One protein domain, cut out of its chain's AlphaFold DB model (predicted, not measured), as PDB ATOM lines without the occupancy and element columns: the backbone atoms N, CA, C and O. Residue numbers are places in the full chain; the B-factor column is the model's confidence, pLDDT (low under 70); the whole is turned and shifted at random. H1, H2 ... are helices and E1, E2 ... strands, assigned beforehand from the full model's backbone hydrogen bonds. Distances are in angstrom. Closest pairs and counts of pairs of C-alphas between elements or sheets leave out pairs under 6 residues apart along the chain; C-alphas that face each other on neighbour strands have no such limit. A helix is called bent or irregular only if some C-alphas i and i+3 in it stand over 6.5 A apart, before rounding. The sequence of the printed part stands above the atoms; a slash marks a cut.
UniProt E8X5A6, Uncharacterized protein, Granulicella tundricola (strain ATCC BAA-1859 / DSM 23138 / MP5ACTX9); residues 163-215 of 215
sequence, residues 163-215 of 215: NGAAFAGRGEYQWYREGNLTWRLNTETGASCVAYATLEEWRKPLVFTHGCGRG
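Overview. This is residues 163 to 215 of the 215 residues of an uncharacterized protein of Granulicella tundricola (strain ATCC BAA-1859 / DSM 23138 / MP5ACTX9) (UniProt E8X5A6). A small twisted sheet of three antiparallel strands, E1, E2 and E3, makes the body of a flat whole, with two one-turn helices, H1 and H2, following one another along the chain past its E3 side. On the other side, the stretch before E1 folds back beside that strand, with residues 166 to 167 paired to it. The printed part has 53 residues, in the order E1, E2, E3, H1, H2; the sheet's order is E1, E2, E3. The class is mixed, helices and strands, though under half of the residues are in named elements. The whole is compact, with a radius of gyration of the C-alphas of 11.4 A, and spans 32 by 27 by 12 A.

Arrangement. Begin at the inner strand E2, residues 181 to 186. The edge strand E1, residues 173 to 178, is its antiparallel neighbour at 155 degrees; look for N 176 and O 183, within hydrogen-bond range at 2.9 A. The other edge strand, E3, residues 192 to 197, is antiparallel to E2 at 154 degrees, with N 184 and O 193 within range at 2.8 A. E1 and E2 form a hairpin, as do E2 and E3, and the three make a meander, each strand the antiparallel neighbour of the one before. The sheet is only just strongly twisted, its C-alphas lying up to 4.1 A off the best plane. Residues 166 to 167 pair antiparallel with residues 175 to 176 of E1. Past E3, H1, residues 199 to 202, is only just not on the sheet, with 4 pairs of C-alphas within 10 A, and is apart from E1. H2, residues 207 to 210, is on the sheet but only grazes it; its closest C-alphas to E3 are those of Cys 193 and His 210, 6.8 A. H1 and H2 are close but not clearly touching, the closest C-alphas being those of Glu 201 and Val 207, 7.3 A. Both helices are too short for an O i to N i+4 pair, and the one O i to N i+3 pair in each is not within range.

Along the chain. Find C-alpha 173 at (16.969, 114.729, 67.032); from there E1 runs 16.3 A to C-alpha 178. E2, residues 181 to 186, also measures 16.3 A, and E3, residues 192 to 197, 13.8 A. H1, residues 199 to 202, measures 5.0 A. H2 ends at C-alpha 210, at (17.192, 131.070, 70.057); it is neither bent nor irregular, but only just: C-alphas 207 and 210 are 6.1 A apart.

Size, cuts and confidence. The two C-alphas farthest apart are those of Arg 170 and Arg 203, 32.8 A. The printed part has no cut, and the four links between named elements are tight. Residue 215 is the chain's last. Look in the B-factor column for pLDDT under 70 at residues 163 to 170 and 205 to 215; the mean of the printed part is 73.8.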
ATOM      1  N   ASN A 163      13.605 123.977  50.623       65.56
ATOM      2  CA  ASN A 163      13.238 124.771  51.798       65.56
ATOM      3  C   ASN A 163      11.947 124.239  52.428       65.56
ATOM      4  O   ASN A 163      10.963 124.016  51.721       65.56
ATOM      5  N   GLY A 164      11.953 124.052  53.749       61.00
ATOM      6  CA  GLY A 164      10.808 123.499  54.473       61.00
ATOM      7  C   GLY A 164      10.742 121.969  54.471       61.00
ATOM      8  O   GLY A 164       9.761 121.403  54.950       61.00
ATOM      9  N   ALA A 165      11.772 121.279  53.971       63.16
ATOM     10  CA  ALA A 165      11.911 119.847  54.186       63.16
ATOM     11  C   ALA A 165      12.187 119.566  55.674       63.16
ATOM     12  O   ALA A 165      13.251 119.894  56.204       63.16
ATOM     13  N   ALA A 166      11.218 118.945  56.343       62.94
ATOM     14  CA  ALA A 166      11.434 118.310  57.633       62.94
ATOM     15  C   ALA A 166      12.042 116.924  57.400       62.94
ATOM     16  O   ALA A 166      11.432 116.070  56.750       62.94
ATOM     17  N   PHE A 167      13.241 116.690  57.926       66.38
ATOM     18  CA  PHE A 167      13.845 115.367  57.898       66.38
ATOM     19  C   PHE A 167      13.276 114.560  59.058       66.38
ATOM     20  O   PHE A 167      13.760 114.620  60.187       66.38
ATOM     21  N   ALA A 168      12.195 113.834  58.778       61.12
ATOM     22  CA  ALA A 168      11.556 112.938  59.731       61.12
ATOM     23  C   ALA A 168      12.380 111.648  59.898       61.12
ATOM     24  O   ALA A 168      11.951 110.559  59.516       61.12
ATOM     25  N   GLY A 169      13.586 111.776  60.451       66.56
ATOM     26  CA  GLY A 169      14.343 110.647  60.976       66.56
ATOM     27  C   GLY A 169      13.670 110.101  62.237       66.56
ATOM     28  O   GLY A 169      13.110 110.853  63.042       66.56
ATOM     29  N   ARG A 170      13.704 108.776  62.428       68.75
ATOM     30  CA  ARG A 170      13.355 108.155  63.716       68.75
ATOM     31  C   ARG A 170      14.554 108.308  64.653       68.75
ATOM     32  O   ARG A 170      15.377 107.406  64.752       68.75
ATOM     33  N   GLY A 171      14.664 109.459  65.303       83.00
ATOM     34  CA  GLY A 171      15.713 109.757  66.274       83.00
ATOM     35  C   GLY A 171      15.264 110.832  67.256       83.00
ATOM     36  O   GLY A 171      14.314 111.558  66.979       83.00
ATOM     37  N   GLU A 172      15.953 110.929  68.397       86.31
ATOM     38  CA  GLU A 172      15.735 111.985  69.407       86.31
ATOM     39  C   GLU A 172      15.923 113.389  68.813       86.31
ATOM     40  O   GLU A 172      15.351 114.364  69.293       86.31
ATOM     41  N   TYR A 173      16.711 113.490  67.742       85.25
ATOM     42  CA  TYR A 173      16.969 114.729  67.032       85.25
ATOM     43  C   TYR A 173      16.481 114.632  65.591       85.25
ATOM     44  O   TYR A 173      16.789 113.673  64.888       85.25
ATOM     45  N   GLN A 174      15.767 115.662  65.150       86.12
ATOM     46  CA  GLN A 174      15.405 115.889  63.758       86.12
ATOM     47  C   GLN A 174      16.100 117.137  63.239       86.12
ATOM     48  O   GLN A 174      16.250 118.136  63.944       86.12
ATOM     49  N   TRP A 175      16.516 117.080  61.984       84.50
ATOM     50  CA  TRP A 175      17.121 118.211  61.304       84.50
ATOM     51  C   TRP A 175      16.053 118.954  60.505       84.50
ATOM     52  O   TRP A 175      15.215 118.346  59.838       84.50
ATOM     53  N   TYR A 176      16.072 120.280  60.576       82.00
ATOM     54  CA  TYR A 176      15.169 121.139  59.816       82.00
ATOM     55  C   TYR A 176      15.980 122.195  59.081       82.00
ATOM     56  O   TYR A 176      16.831 122.848  59.681       82.00
ATOM     57  N   ARG A 177      15.744 122.363  57.777       82.69
ATOM     58  CA  ARG A 177      16.454 123.365  56.977       82.69
ATOM     59  C   ARG A 177      15.490 124.408  56.436       82.69
ATOM     60  O   ARG A 177      14.512 124.092  55.757       82.69
ATOM     61  N   GLU A 178      15.828 125.663  56.689       82.31
ATOM     62  CA  GLU A 178      15.096 126.828  56.217       82.31
ATOM     63  C   GLU A 178      16.078 127.784  55.535       82.31
ATOM     64  O   GLU A 178      16.789 128.557  56.177       82.31
ATOM     65  N   GLY A 179      16.178 127.682  54.207       88.06
ATOM     66  CA  GLY A 179      17.133 128.458  53.423       88.06
ATOM     67  C   GLY A 179      18.582 128.159  53.809       88.06
ATOM     68  O   GLY A 179      19.089 127.046  53.631       88.06
ATOM     69  N   ASN A 180      19.241 129.189  54.338       86.69
ATOM     70  CA  ASN A 180      20.642 129.180  54.758       86.69
ATOM     71  C   ASN A 180      20.838 128.775  56.230       86.69
ATOM     72  O   ASN A 180      21.967 128.813  56.718       86.69
ATOM     73  N   LEU A 181      19.756 128.410  56.927       83.94
ATOM     74  CA  LEU A 181      19.765 127.953  58.311       83.94
ATOM     75  C   LEU A 181      19.458 126.460  58.380       83.94
ATOM     76  O   LEU A 181      18.483 125.980  57.799       83.94
ATOM     77  N   THR A 182      20.263 125.745  59.155       85.94
ATOM     78  CA  THR A 182      20.019 124.358  59.532       85.94
ATOM     79  C   THR A 182      19.852 124.292  61.042       85.94
ATOM     80  O   THR A 182      20.757 124.641  61.803       85.94
ATOM     81  N   TRP A 183      18.697 123.804  61.463       85.88
ATOM     82  CA  TRP A 183      18.300 123.611  62.844       85.88
ATOM     83  C   TRP A 183      18.395 122.132  63.216       85.88
ATOM     84  O   TRP A 183      18.101 121.257  62.399       85.88
ATOM     85  N   ARG A 184      18.742 121.857  64.470       86.19
ATOM     86  CA  ARG A 184      18.570 120.562  65.122       86.19
ATOM     87  C   ARG A 184      17.480 120.711  66.177       86.19
ATOM     88  O   ARG A 184      17.615 121.512  67.097       86.19
ATOM     89  N   LEU A 185      16.398 119.960  66.030       84.56
ATOM     90  CA  LEU A 185      15.257 119.923  66.935       84.56
ATOM     91  C   LEU A 185      15.316 118.633  67.747       84.56
ATOM     92  O   LEU A 185      15.344 117.553  67.169       84.56
ATOM     93  N   ASN A 186      15.323 118.724  69.071       84.88
ATOM     94  CA  ASN A 186      15.065 117.584  69.937       84.88
ATOM     95  C   ASN A 186      13.555 117.295  69.910       84.88
ATOM     96  O   ASN A 186      12.752 118.139  70.301       84.88
ATOM     97  N   THR A 187      13.159 116.122  69.423       84.94
ATOM     98  CA  THR A 187      11.748 115.753  69.242       84.94
ATOM     99  C   THR A 187      11.039 115.411  70.545       84.94
ATOM    100  O   THR A 187       9.814 115.434  70.588       84.94
ATOM    101  N   GLU A 188      11.791 115.064  71.589       83.75
ATOM    102  CA  GLU A 188      11.243 114.739  72.906       83.75
ATOM    103  C   GLU A 188      10.908 116.012  73.689       83.75
ATOM    104  O   GLU A 188       9.820 116.137  74.245       83.75
ATOM    105  N   THR A 189      11.822 116.984  73.693       84.44
ATOM    106  CA  THR A 189      11.683 118.225  74.473       84.44
ATOM    107  C   THR A 189      11.138 119.404  73.667       84.44
ATOM    108  O   THR A 189      10.697 120.394  74.245       84.44
ATOM    109  N   GLY A 190      11.186 119.335  72.334       82.94
ATOM    110  CA  GLY A 190      10.896 120.462  71.444       82.94
ATOM    111  C   GLY A 190      11.998 121.528  71.409       82.94
ATOM    112  O   GLY A 190      11.814 122.570  70.781       82.94
ATOM    113  N   ALA A 191      13.140 121.303  72.069       79.06
ATOM    114  CA  ALA A 191      14.253 122.246  72.065       79.06
ATOM    115  C   ALA A 191      14.915 122.298  70.682       79.06
ATOM    116  O   ALA A 191      15.298 121.269  70.133       79.06
ATOM    117  N   SER A 192      15.093 123.493  70.124       82.38
ATOM    118  CA  SER A 192      15.740 123.693  68.824       82.38
ATOM    119  C   SER A 192      17.050 124.455  68.959       82.38
ATOM    120  O   SER A 192      17.139 125.391  69.754       82.38
ATOM    121  N   CYS A 193      18.031 124.132  68.124       84.56
ATOM    122  CA  CYS A 193      19.259 124.904  68.008       84.56
ATOM    123  C   CYS A 193      19.721 125.066  66.569       84.56
ATOM    124  O   CYS A 193      19.539 124.174  65.747       84.56
ATOM    125  N   VAL A 194      20.340 126.203  66.261       86.50
ATOM    126  CA  VAL A 194      20.976 126.418  64.960       86.50
ATOM    127  C   VAL A 194      22.308 125.688  64.961       86.50
ATOM    128  O   VAL A 194      23.206 126.008  65.734       86.50
ATOM    129  N   ALA A 195      22.417 124.688  64.100       84.56
ATOM    130  CA  ALA A 195      23.625 123.899  63.936       84.56
ATOM    131  C   ALA A 195      24.516 124.457  62.824       84.56
ATOM    132  O   ALA A 195      25.736 124.454  62.960       84.56
ATOM    133  N   TYR A 196      23.910 124.981  61.752       83.62
ATOM    134  CA  TYR A 196      24.632 125.651  60.674       83.62
ATOM    135  C   TYR A 196      23.891 126.907  60.226       83.62
ATOM    136  O   TYR A 196      22.674 126.893  60.048       83.62
ATOM    137  N   ALA A 197      24.641 127.983  60.011       85.38
ATOM    138  CA  ALA A 197      24.162 129.191  59.355       85.38
ATOM    139  C   ALA A 197      25.306 129.831  58.567       85.38
ATOM    140  O   ALA A 197      26.476 129.689  58.931       85.38
ATOM    141  N   THR A 198      24.981 130.553  57.497       83.31
ATOM    142  CA  THR A 198      25.975 131.376  56.794       83.31
ATOM    143  C   THR A 198      26.381 132.574  57.659       83.31
ATOM    144  O   THR A 198      25.640 133.002  58.543       83.31
ATOM    145  N   LEU A 199      27.551 133.166  57.389       78.75
ATOM    146  CA  LEU A 199      28.000 134.386  58.084       78.75
ATOM    147  C   LEU A 199      26.994 135.543  57.949       78.75
ATOM    148  O   LEU A 199      26.878 136.372  58.848       78.75
ATOM    149  N   GLU A 200      26.262 135.601  56.836       81.94
ATOM    150  CA  GLU A 200      25.206 136.589  56.614       81.94
ATOM    151  C   GLU A 200      24.005 136.366  57.537       81.94
ATOM    152  O   GLU A 200      23.490 137.329  58.102       81.94
ATOM    153  N   GLU A 201      23.585 135.112  57.731       81.94
ATOM    154  CA  GLU A 201      22.508 134.765  58.662       81.94
ATOM    155  C   GLU A 201      22.926 134.994  60.121       81.94
ATOM    156  O   GLU A 201      22.161 135.578  60.885       81.94
ATOM    157  N   TRP A 202      24.163 134.650  60.497       77.19
ATOM    158  CA  TRP A 202      24.691 134.904  61.847       77.19
ATOM    159  C   TRP A 202      24.724 136.388  62.224       77.19
ATOM    160  O   TRP A 202      24.558 136.736  63.391       77.19
ATOM    161  N   ARG A 203      24.902 137.282  61.243       76.12
ATOM    162  CA  ARG A 203      24.871 138.736  61.465       76.12
ATOM    163  C   ARG A 203      23.466 139.277  61.721       76.12
ATOM    164  O   ARG A 203      23.335 140.415  62.177       76.12
ATOM    165  N   LYS A 204      22.411 138.514  61.417       77.31
ATOM    166  CA  LYS A 204      21.040 138.964  61.661       77.31
ATOM    167  C   LYS A 204      20.741 138.879  63.165       77.31
ATOM    168  O   LYS A 204      20.923 137.826  63.771       77.31
ATOM    169  N   PRO A 205      20.201 139.947  63.777       67.12
ATOM    170  CA  PRO A 205      19.996 140.023  65.227       67.12
ATOM    171  C   PRO A 205      19.014 138.978  65.798       67.12
ATOM    172  O   PRO A 205      18.960 138.806  67.011       67.12
ATOM    173  N   LEU A 206      18.251 138.281  64.946       55.22
ATOM    174  CA  LEU A 206      17.226 137.304  65.331       55.22
ATOM    175  C   LEU A 206      17.779 135.902  65.638       55.22
ATOM    176  O   LEU A 206      17.164 135.165  66.404       55.22
ATOM    177  N   VAL A 207      18.934 135.519  65.084       53.66
ATOM    178  CA  VAL A 207      19.455 134.144  65.236       53.66
ATOM    179  C   VAL A 207      20.043 133.916  66.636       53.66
ATOM    180  O   VAL A 207      20.032 132.804  67.158       53.66
ATOM    181  N   PHE A 208      20.482 134.989  67.300       49.78
ATOM    182  CA  PHE A 208      21.126 134.908  68.612       49.78
ATOM    183  C   PHE A 208      20.149 134.602  69.759       49.78
ATOM    184  O   PHE A 208      20.550 134.072  70.792       49.78
ATOM    185  N   THR A 209      18.861 134.927  69.604       51.97
ATOM    186  CA  THR A 209      17.878 134.822  70.699       51.97
ATOM    187  C   THR A 209      17.357 133.398  70.921       51.97
ATOM    188  O   THR A 209      16.747 133.134  71.952       51.97
ATOM    189  N   HIS A 210      17.633 132.470  69.996       50.25
ATOM    190  CA  HIS A 210      17.192 131.070  70.057       50.25
ATOM    191  C   HIS A 210      18.341 130.066  70.262       50.25
ATOM    192  O   HIS A 210      18.161 128.867  70.059       50.25
ATOM    193  N   GLY A 211      19.529 130.529  70.672       51.81
ATOM    194  CA  GLY A 211      20.637 129.645  71.041       51.81
ATOM    195  C   GLY A 211      20.271 128.787  72.254       51.81
ATOM    196  O   GLY A 211      19.903 129.336  73.288       51.81
ATOM    197  N   CYS A 212      20.349 127.461  72.093       52.25
ATOM    198  CA  CYS A 212      20.103 126.388  73.067       52.25
ATOM    199  C   CYS A 212      19.859 126.849  74.519       52.25
ATOM    200  O   CYS A 212      20.772 126.853  75.350       52.25
ATOM    201  N   GLY A 213      18.624 127.226  74.845       42.12
ATOM    202  CA  GLY A 213      18.245 127.495  76.228       42.12
ATOM    203  C   GLY A 213      18.248 126.192  77.024       42.12
ATOM    204  O   GLY A 213      17.626 125.220  76.603       42.12
ATOM    205  N   ARG A 214      18.951 126.167  78.165       44.31
ATOM    206  CA  ARG A 214      18.825 125.099  79.168       44.31
ATOM    207  C   ARG A 214      17.370 125.053  79.652       44.31
ATOM    208  O   ARG A 214      16.961 125.952  80.386       44.31
ATOM    209  N   GLY A 215      16.619 124.054  79.193       40.94
ATOM    210  CA  GLY A 215      15.445 123.535  79.896       40.94
ATOM    211  C   GLY A 215      15.883 122.630  81.033       40.94
ATOM    212  O   GLY A 215      16.904 121.930  80.844       40.94
TER     213      GLY A 215